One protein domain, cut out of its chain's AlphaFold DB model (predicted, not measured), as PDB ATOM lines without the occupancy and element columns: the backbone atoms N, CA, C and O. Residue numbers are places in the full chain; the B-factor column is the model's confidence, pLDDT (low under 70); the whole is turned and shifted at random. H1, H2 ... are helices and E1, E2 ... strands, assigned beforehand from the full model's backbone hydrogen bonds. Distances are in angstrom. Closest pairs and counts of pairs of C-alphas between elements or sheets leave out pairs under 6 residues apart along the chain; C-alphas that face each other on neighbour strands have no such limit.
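Overview. This is residues 22 to 74 of the 190 residues of an uncharacterized protein of Pseudogymnoascus destructans (strain ATCC MYA-4855 / 20631-21) (UniProt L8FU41). A small three-stranded sheet has helix H2 packed over one face, and a long link leads from H2 to the short helix H3, away from the sheet. The printed part has 53 residues with three named strands and three named helices, in the order E1, E2, H1, E3, H2, H3. The sheet, E1 - E2 - E3, is antiparallel; the class is mixed, helices and strands. It is compact, with a radius of gyration of the C-alphas of 11.0 A and spans of 29 by 25 by 18 A.

Along the chain. E1, residues 23 to 27, begins at C-alpha 23 at (-0.450, -27.327, 28.218) and measures 13.3 A. E2 is residues 33 to 37, 13.0 A; H1, 40 to 43; E3, 49 to 51; H2, 52 to 59, 10.0 A. H3, residues 71 to 74, ends at (-2.118, -19.179, 14.208).

Arrangement. The hairpin E1 and E2 has N 24 and O 36 2.9 A apart; E2 and E3 have N 35 and O 50 at 2.8 A. H2 is on the sheet, its height 9.2 A, along the strands. H1 and H3 are not on it. Every O i to N i+4 pair in H2 is within hydrogen-bond range.

Size, cuts and confidence. The printed part has no cut. H2 to H3 is a long link. Residues 60 to 74 are among those under 70 in pLDDT.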
ATOM      1  N   ASN A  22      -4.726 -26.081  29.107       68.06
ATOM      2  CA  ASN A  22      -3.766 -25.446  28.210       68.06
ATOM      3  C   ASN A  22      -2.339 -25.779  28.660       68.06
ATOM      4  O   ASN A  22      -1.730 -25.048  29.449       68.06
ATOM      5  N   LEU A  23      -1.827 -26.871  28.096       73.00
ATOM      6  CA  LEU A  23      -0.450 -27.327  28.218       73.00
ATOM      7  C   LEU A  23       0.308 -27.070  26.912       73.00
ATOM      8  O   LEU A  23      -0.159 -27.447  25.834       73.00
ATOM      9  N   TYR A  24       1.504 -26.497  27.011       74.12
ATOM     10  CA  TYR A  24       2.407 -26.316  25.877       74.12
ATOM     11  C   TYR A  24       3.705 -27.078  26.087       74.12
ATOM     12  O   TYR A  24       4.294 -27.025  27.165       74.12
ATOM     13  N   ARG A  25       4.192 -27.718  25.022       84.12
ATOM     14  CA  ARG A  25       5.539 -28.283  24.981       84.12
ATOM     15  C   ARG A  25       6.471 -27.321  24.256       84.12
ATOM     16  O   ARG A  25       6.225 -26.960  23.105       84.12
ATOM     17  N   VAL A  26       7.536 -26.906  24.929       80.56
ATOM     18  CA  VAL A  26       8.560 -26.014  24.381       80.56
ATOM     19  C   VAL A  26       9.863 -26.787  24.265       80.56
ATOM     20  O   VAL A  26      10.373 -27.291  25.262       80.56
ATOM     21  N   THR A  27      10.405 -26.862  23.052       85.62
ATOM     22  CA  THR A  27      11.741 -27.410  22.800       85.62
ATOM     23  C   THR A  27      12.709 -26.253  22.590       85.62
ATOM     24  O   THR A  27      12.555 -25.463  21.658       85.62
ATOM     25  N   LEU A  28      13.694 -26.135  23.474       81.69
ATOM     26  CA  LEU A  28      14.763 -25.148  23.378       81.69
ATOM     27  C   LEU A  28      15.762 -25.539  22.278       81.69
ATOM     28  O   LEU A  28      15.826 -26.689  21.845       81.69
ATOM     29  N   LYS A  29      16.588 -24.588  21.824       79.31
ATOM     30  CA  LYS A  29      17.589 -24.832  20.761       79.31
ATOM     31  C   LYS A  29      18.634 -25.891  21.130       79.31
ATOM     32  O   LYS A  29      19.215 -26.498  20.238       79.31
ATOM     33  N   ASN A  30      18.867 -26.100  22.423       83.75
ATOM     34  CA  ASN A  30      19.744 -27.145  22.957       83.75
ATOM     35  C   ASN A  30      19.053 -28.525  23.062       83.75
ATOM     36  O   ASN A  30      19.673 -29.470  23.535       83.75
ATOM     37  N   GLY A  31      17.786 -28.650  22.647       86.31
ATOM     38  CA  GLY A  31      17.009 -29.891  22.696       86.31
ATOM     39  C   GLY A  31      16.270 -30.140  24.014       86.31
ATOM     40  O   GLY A  31      15.493 -31.095  24.095       86.31
ATOM     41  N   GLU A  32      16.455 -29.295  25.035       89.62
ATOM     42  CA  GLU A  32      15.714 -29.405  26.293       89.62
ATOM     43  C   GLU A  32      14.219 -29.177  26.068       89.62
ATOM     44  O   GLU A  32      13.811 -28.276  25.330       89.62
ATOM     45  N   ARG A  33      13.395 -29.994  26.730       89.69
ATOM     46  CA  ARG A  33      11.937 -29.951  26.616       89.69
ATOM     47  C   ARG A  33      11.310 -29.508  27.928       89.69
ATOM     48  O   ARG A  33      11.586 -30.086  28.978       89.69
ATOM     49  N   TRP A  34      10.421 -28.532  27.831       88.75
ATOM     50  CA  TRP A  34       9.716 -27.924  28.952       88.75
ATOM     51  C   TRP A  34       8.206 -27.992  28.740       88.75
ATOM     52  O   TRP A  34       7.716 -27.843  27.617       88.75
ATOM     53  N   ALA A  35       7.479 -28.220  29.827       86.69
ATOM     54  CA  ALA A  35       6.034 -28.110  29.910       86.69
ATOM     55  C   ALA A  35       5.671 -26.727  30.461       86.69
ATOM     56  O   ALA A  35       6.127 -26.353  31.540       86.69
ATOM     57  N   VAL A  36       4.839 -25.990  29.727       85.25
ATOM     58  CA  VAL A  36       4.198 -24.759  30.196       85.25
ATOM     59  C   VAL A  36       2.723 -25.072  30.433       85.25
ATOM     60  O   VAL A  36       1.940 -25.135  29.487       85.25
ATOM     61  N   ASP A  37       2.346 -25.320  31.679       79.62
ATOM     62  CA  ASP A  37       0.979 -25.624  32.089       79.62
ATOM     63  C   ASP A  37       0.306 -24.380  32.675       79.62
ATOM     64  O   ASP A  37       0.359 -24.090  33.868       79.62
ATOM     65  N   THR A  38      -0.356 -23.623  31.805       75.31
ATOM     66  CA  THR A  38      -1.048 -22.383  32.198       75.31
ATOM     67  C   THR A  38      -2.352 -22.624  32.961       75.31
ATOM     68  O   THR A  38      -2.913 -21.691  33.528       75.31
ATOM     69  N   THR A  39      -2.840 -23.866  32.984       72.31
ATOM     70  CA  THR A  39      -4.090 -24.257  33.652       72.31
ATOM     71  C   THR A  39      -3.870 -25.126  34.883       72.31
ATOM     72  O   THR A  39      -4.807 -25.323  35.649       72.31
ATOM     73  N   GLY A  40      -2.651 -25.619  35.112       68.31
ATOM     74  CA  GLY A  40      -2.298 -26.542  36.190       68.31
ATOM     75  C   GLY A  40      -2.638 -26.018  37.576       68.31
ATOM     76  O   GLY A  40      -3.119 -26.778  38.418       68.31
ATOM     77  N   ALA A  41      -2.515 -24.703  37.782       65.44
ATOM     78  CA  ALA A  41      -2.867 -24.055  39.043       65.44
ATOM     79  C   ALA A  41      -4.348 -24.254  39.414       65.44
ATOM     80  O   ALA A  41      -4.673 -24.385  40.592       65.44
ATOM     81  N   GLN A  42      -5.246 -24.371  38.425       59.75
ATOM     82  CA  GLN A  42      -6.668 -24.667  38.654       59.75
ATOM     83  C   GLN A  42      -6.898 -26.085  39.206       59.75
ATOM     84  O   GLN A  42      -7.957 -26.363  39.763       59.75
ATOM     85  N   TYR A  43      -5.907 -26.968  39.067       63.44
ATOM     86  CA  TYR A  43      -5.946 -28.370  39.479       63.44
ATOM     87  C   TYR A  43      -4.944 -28.684  40.604       63.44
ATOM     88  O   TYR A  43      -4.657 -29.851  40.854       63.44
ATOM     89  N   GLY A  44      -4.419 -27.660  41.291       64.12
ATOM     90  CA  GLY A  44      -3.509 -27.832  42.429       64.12
ATOM     91  C   GLY A  44      -2.027 -27.966  42.067       64.12
ATOM     92  O   GLY A  44      -1.235 -28.334  42.928       64.12
ATOM     93  N   TYR A  45      -1.638 -27.643  40.829       71.00
ATOM     94  CA  TYR A  45      -0.240 -27.604  40.394       71.00
ATOM     95  C   TYR A  45       0.229 -26.149  40.251       71.00
ATOM     96  O   TYR A  45      -0.003 -25.539  39.207       71.00
ATOM     97  N   PRO A  46       0.850 -25.562  41.288       67.69
ATOM     98  CA  PRO A  46       1.149 -24.131  41.315       67.69
ATOM     99  C   PRO A  46       2.258 -23.721  40.344       67.69
ATOM    100  O   PRO A  46       2.286 -22.560  39.947       67.69
ATOM    101  N   ASP A  47       3.134 -24.647  39.944       78.44
ATOM    102  CA  ASP A  47       4.259 -24.345  39.056       78.44
ATOM    103  C   ASP A  47       3.823 -24.474  37.593       78.44
ATOM    104  O   ASP A  47       3.626 -25.599  37.114       78.44
ATOM    105  N   PRO A  48       3.681 -23.360  36.853       77.44
ATOM    106  CA  PRO A  48       3.221 -23.387  35.471       77.44
ATOM    107  C   PRO A  48       4.329 -23.796  34.499       77.44
ATOM    108  O   PRO A  48       4.069 -23.933  33.310       77.44
ATOM    109  N   LEU A  49       5.566 -23.953  34.972       87.19
ATOM    110  CA  LEU A  49       6.727 -24.310  34.172       87.19
ATOM    111  C   LEU A  49       7.467 -25.455  34.860       87.19
ATOM    112  O   LEU A  49       7.843 -25.340  36.021       87.19
ATOM    113  N   CYS A  50       7.689 -26.554  34.150       87.31
ATOM    114  CA  CYS A  50       8.534 -27.642  34.641       87.31
ATOM    115  C   CYS A  50       9.197 -28.390  33.478       87.31
ATOM    116  O   CYS A  50       8.734 -28.292  32.334       87.31
ATOM    117  N   PRO A  51      10.287 -29.133  33.726       90.62
ATOM    118  CA  PRO A  51      10.846 -30.032  32.729       90.62
ATOM    119  C   PRO A  51       9.791 -31.025  32.222       90.62
ATOM    120  O   PRO A  51       8.971 -31.534  32.983       90.62
ATOM    121  N   TRP A  52       9.813 -31.327  30.922       87.75
ATOM    122  CA  TRP A  52       8.796 -32.193  30.309       87.75
ATOM    123  C   TRP A  52       8.742 -33.590  30.944       87.75
ATOM    124  O   TRP A  52       7.659 -34.130  31.142       87.75
ATOM    125  N   HIS A  53       9.902 -34.147  31.309       85.19
ATOM    126  CA  HIS A  53       9.980 -35.452  31.966       85.19
ATOM    127  C   HIS A  53       9.276 -35.450  33.335       85.19
ATOM    128  O   HIS A  53       8.520 -36.371  33.639       85.19
ATOM    129  N   ASP A  54       9.438 -34.385  34.125       84.06
ATOM    130  CA  ASP A  54       8.761 -34.244  35.416       84.06
ATOM    131  C   ASP A  54       7.247 -34.129  35.245       84.06
ATOM    132  O   ASP A  54       6.486 -34.741  35.998       84.06
ATOM    133  N   PHE A  55       6.800 -33.390  34.227       82.44
ATOM    134  CA  PHE A  55       5.383 -33.273  33.898       82.44
ATOM    135  C   PHE A  55       4.766 -34.628  33.522       82.44
ATOM    136  O   PHE A  55       3.701 -34.988  34.033       82.44
ATOM    137  N   GLU A  56       5.433 -35.397  32.654       80.31
ATOM    138  CA  GLU A  56       4.977 -36.725  32.228       80.31
ATOM    139  C   GLU A  56       4.815 -37.672  33.420       80.31
ATOM    140  O   GLU A  56       3.776 -38.321  33.545       80.31
ATOM    141  N   HIS A  57       5.791 -37.703  34.329       75.31
ATOM    142  CA  HIS A  57       5.776 -38.617  35.469       75.31
ATOM    143  C   HIS A  57       4.778 -38.239  36.569       75.31
ATOM    144  O   HIS A  57       4.227 -39.134  37.209       75.31
ATOM    145  N   HIS A  58       4.530 -36.946  36.795       71.69
ATOM    146  CA  HIS A  58       3.814 -36.493  37.995       71.69
ATOM    147  C   HIS A  58       2.450 -35.854  37.724       71.69
ATOM    148  O   HIS A  58       1.651 -35.731  38.648       71.69
ATOM    149  N   ARG A  59       2.175 -35.413  36.489       71.12
ATOM    150  CA  ARG A  59       1.000 -34.572  36.185       71.12
ATOM    151  C   ARG A  59       0.129 -35.111  35.046       71.12
ATOM    152  O   ARG A  59      -0.992 -34.641  34.850       71.12
ATOM    153  N   SER A  60       0.588 -36.126  34.307       59.78
ATOM    154  CA  SER A  60      -0.107 -36.618  33.112       59.78
ATOM    155  C   SER A  60      -1.155 -37.710  33.417       59.78
ATOM    156  O   SER A  60      -0.927 -38.908  33.320       59.78
ATOM    157  N   GLY A  61      -2.376 -37.291  33.765       56.12
ATOM    158  CA  GLY A  61      -3.515 -38.214  33.895       56.12
ATOM    159  C   GLY A  61      -4.158 -38.625  32.559       56.12
ATOM    160  O   GLY A  61      -4.803 -39.668  32.498       56.12
ATOM    161  N   LYS A  62      -4.015 -37.795  31.510       54.66
ATOM    162  CA  LYS A  62      -4.392 -38.014  30.093       54.66
ATOM    163  C   LYS A  62      -4.208 -36.689  29.341       54.66
ATOM    164  O   LYS A  62      -5.024 -35.781  29.479       54.66
ATOM    165  N   ILE A  63      -3.149 -36.563  28.543       56.00
ATOM    166  CA  ILE A  63      -3.008 -35.439  27.605       56.00
ATOM    167  C   ILE A  63      -3.943 -35.722  26.429       56.00
ATOM    168  O   ILE A  63      -3.718 -36.652  25.660       56.00
ATOM    169  N   PHE A  64      -5.026 -34.955  26.303       49.56
ATOM    170  CA  PHE A  64      -6.029 -35.200  25.262       49.56
ATOM    171  C   PHE A  64      -5.644 -34.606  23.901       49.56
ATOM    172  O   PHE A  64      -6.090 -35.129  22.879       49.56
ATOM    173  N   ARG A  65      -4.842 -33.529  23.866       50.22
ATOM    174  CA  ARG A  65      -4.320 -32.887  22.644       50.22
ATOM    175  C   ARG A  65      -3.018 -32.140  22.930       50.22
ATOM    176  O   ARG A  65      -2.892 -31.516  23.977       50.22
ATOM    177  N   GLU A  66      -2.101 -32.164  21.971       54.97
ATOM    178  CA  GLU A  66      -0.838 -31.425  22.005       54.97
ATOM    179  C   GLU A  66      -0.855 -30.313  20.945       54.97
ATOM    180  O   GLU A  66      -1.330 -30.528  19.827       54.97
ATOM    181  N   TYR A  67      -0.339 -29.130  21.280       53.91
ATOM    182  CA  TYR A  67      -0.213 -28.011  20.346       53.91
ATOM    183  C   TYR A  67       1.179 -27.384  20.441       53.91
ATOM    184  O   TYR A  67       1.710 -27.197  21.535       53.91
ATOM    185  N   GLU A  68       1.752 -26.989  19.300       51.25
ATOM    186  CA  GLU A  68       2.961 -26.163  19.303       51.25
ATOM    187  C   GLU A  68       2.698 -24.801  19.958       51.25
ATOM    188  O   GLU A  68       1.616 -24.229  19.815       51.25
ATOM    189  N   PHE A  69       3.718 -24.207  20.582       50.78
ATOM    190  CA  PHE A  69       3.625 -22.873  21.194       50.78
ATOM    191  C   PHE A  69       3.113 -21.796  20.206       50.78
ATOM    192  O   PHE A  69       2.367 -20.887  20.568       50.78
ATOM    193  N   SER A  70       3.431 -21.946  18.913       53.81
ATOM    194  CA  SER A  70       2.958 -21.068  17.830       53.81
ATOM    195  C   SER A  70       1.503 -21.321  17.395       53.81
ATOM    196  O   SER A  70       0.885 -20.464  16.754       53.81
ATOM    197  N   TYR A  71       0.937 -22.489  17.713       55.22
ATOM    198  CA  TYR A  71      -0.354 -22.957  17.201       55.22
ATOM    199  C   TYR A  71      -1.499 -22.031  17.606       55.22
ATOM    200  O   TYR A  71      -2.345 -21.695  16.778       55.22
ATOM    201  N   ILE A  72      -1.500 -21.537  18.847       53.84
ATOM    202  CA  ILE A  72      -2.526 -20.600  19.319       53.84
ATOM    203  C   ILE A  72      -2.452 -19.276  18.570       53.84
ATOM    204  O   ILE A  72      -3.496 -18.749  18.177       53.84
ATOM    205  N   ARG A  73      -1.245 -18.753  18.323       47.59
ATOM    206  CA  ARG A  73      -1.067 -17.524  17.541       47.59
ATOM    207  C   ARG A  73      -1.656 -17.682  16.141       47.59
ATOM    208  O   ARG A  73      -2.245 -16.737  15.647       47.59
ATOM    209  N   ARG A  74      -1.572 -18.871  15.541       50.88
ATOM    210  CA  ARG A  74      -2.118 -19.179  14.208       50.88
ATOM    211  C   ARG A  74      -3.638 -19.385  14.225       50.88
ATOM    212  O   ARG A  74      -4.373 -18.705  13.515       50.88
TER     213      ARG A  74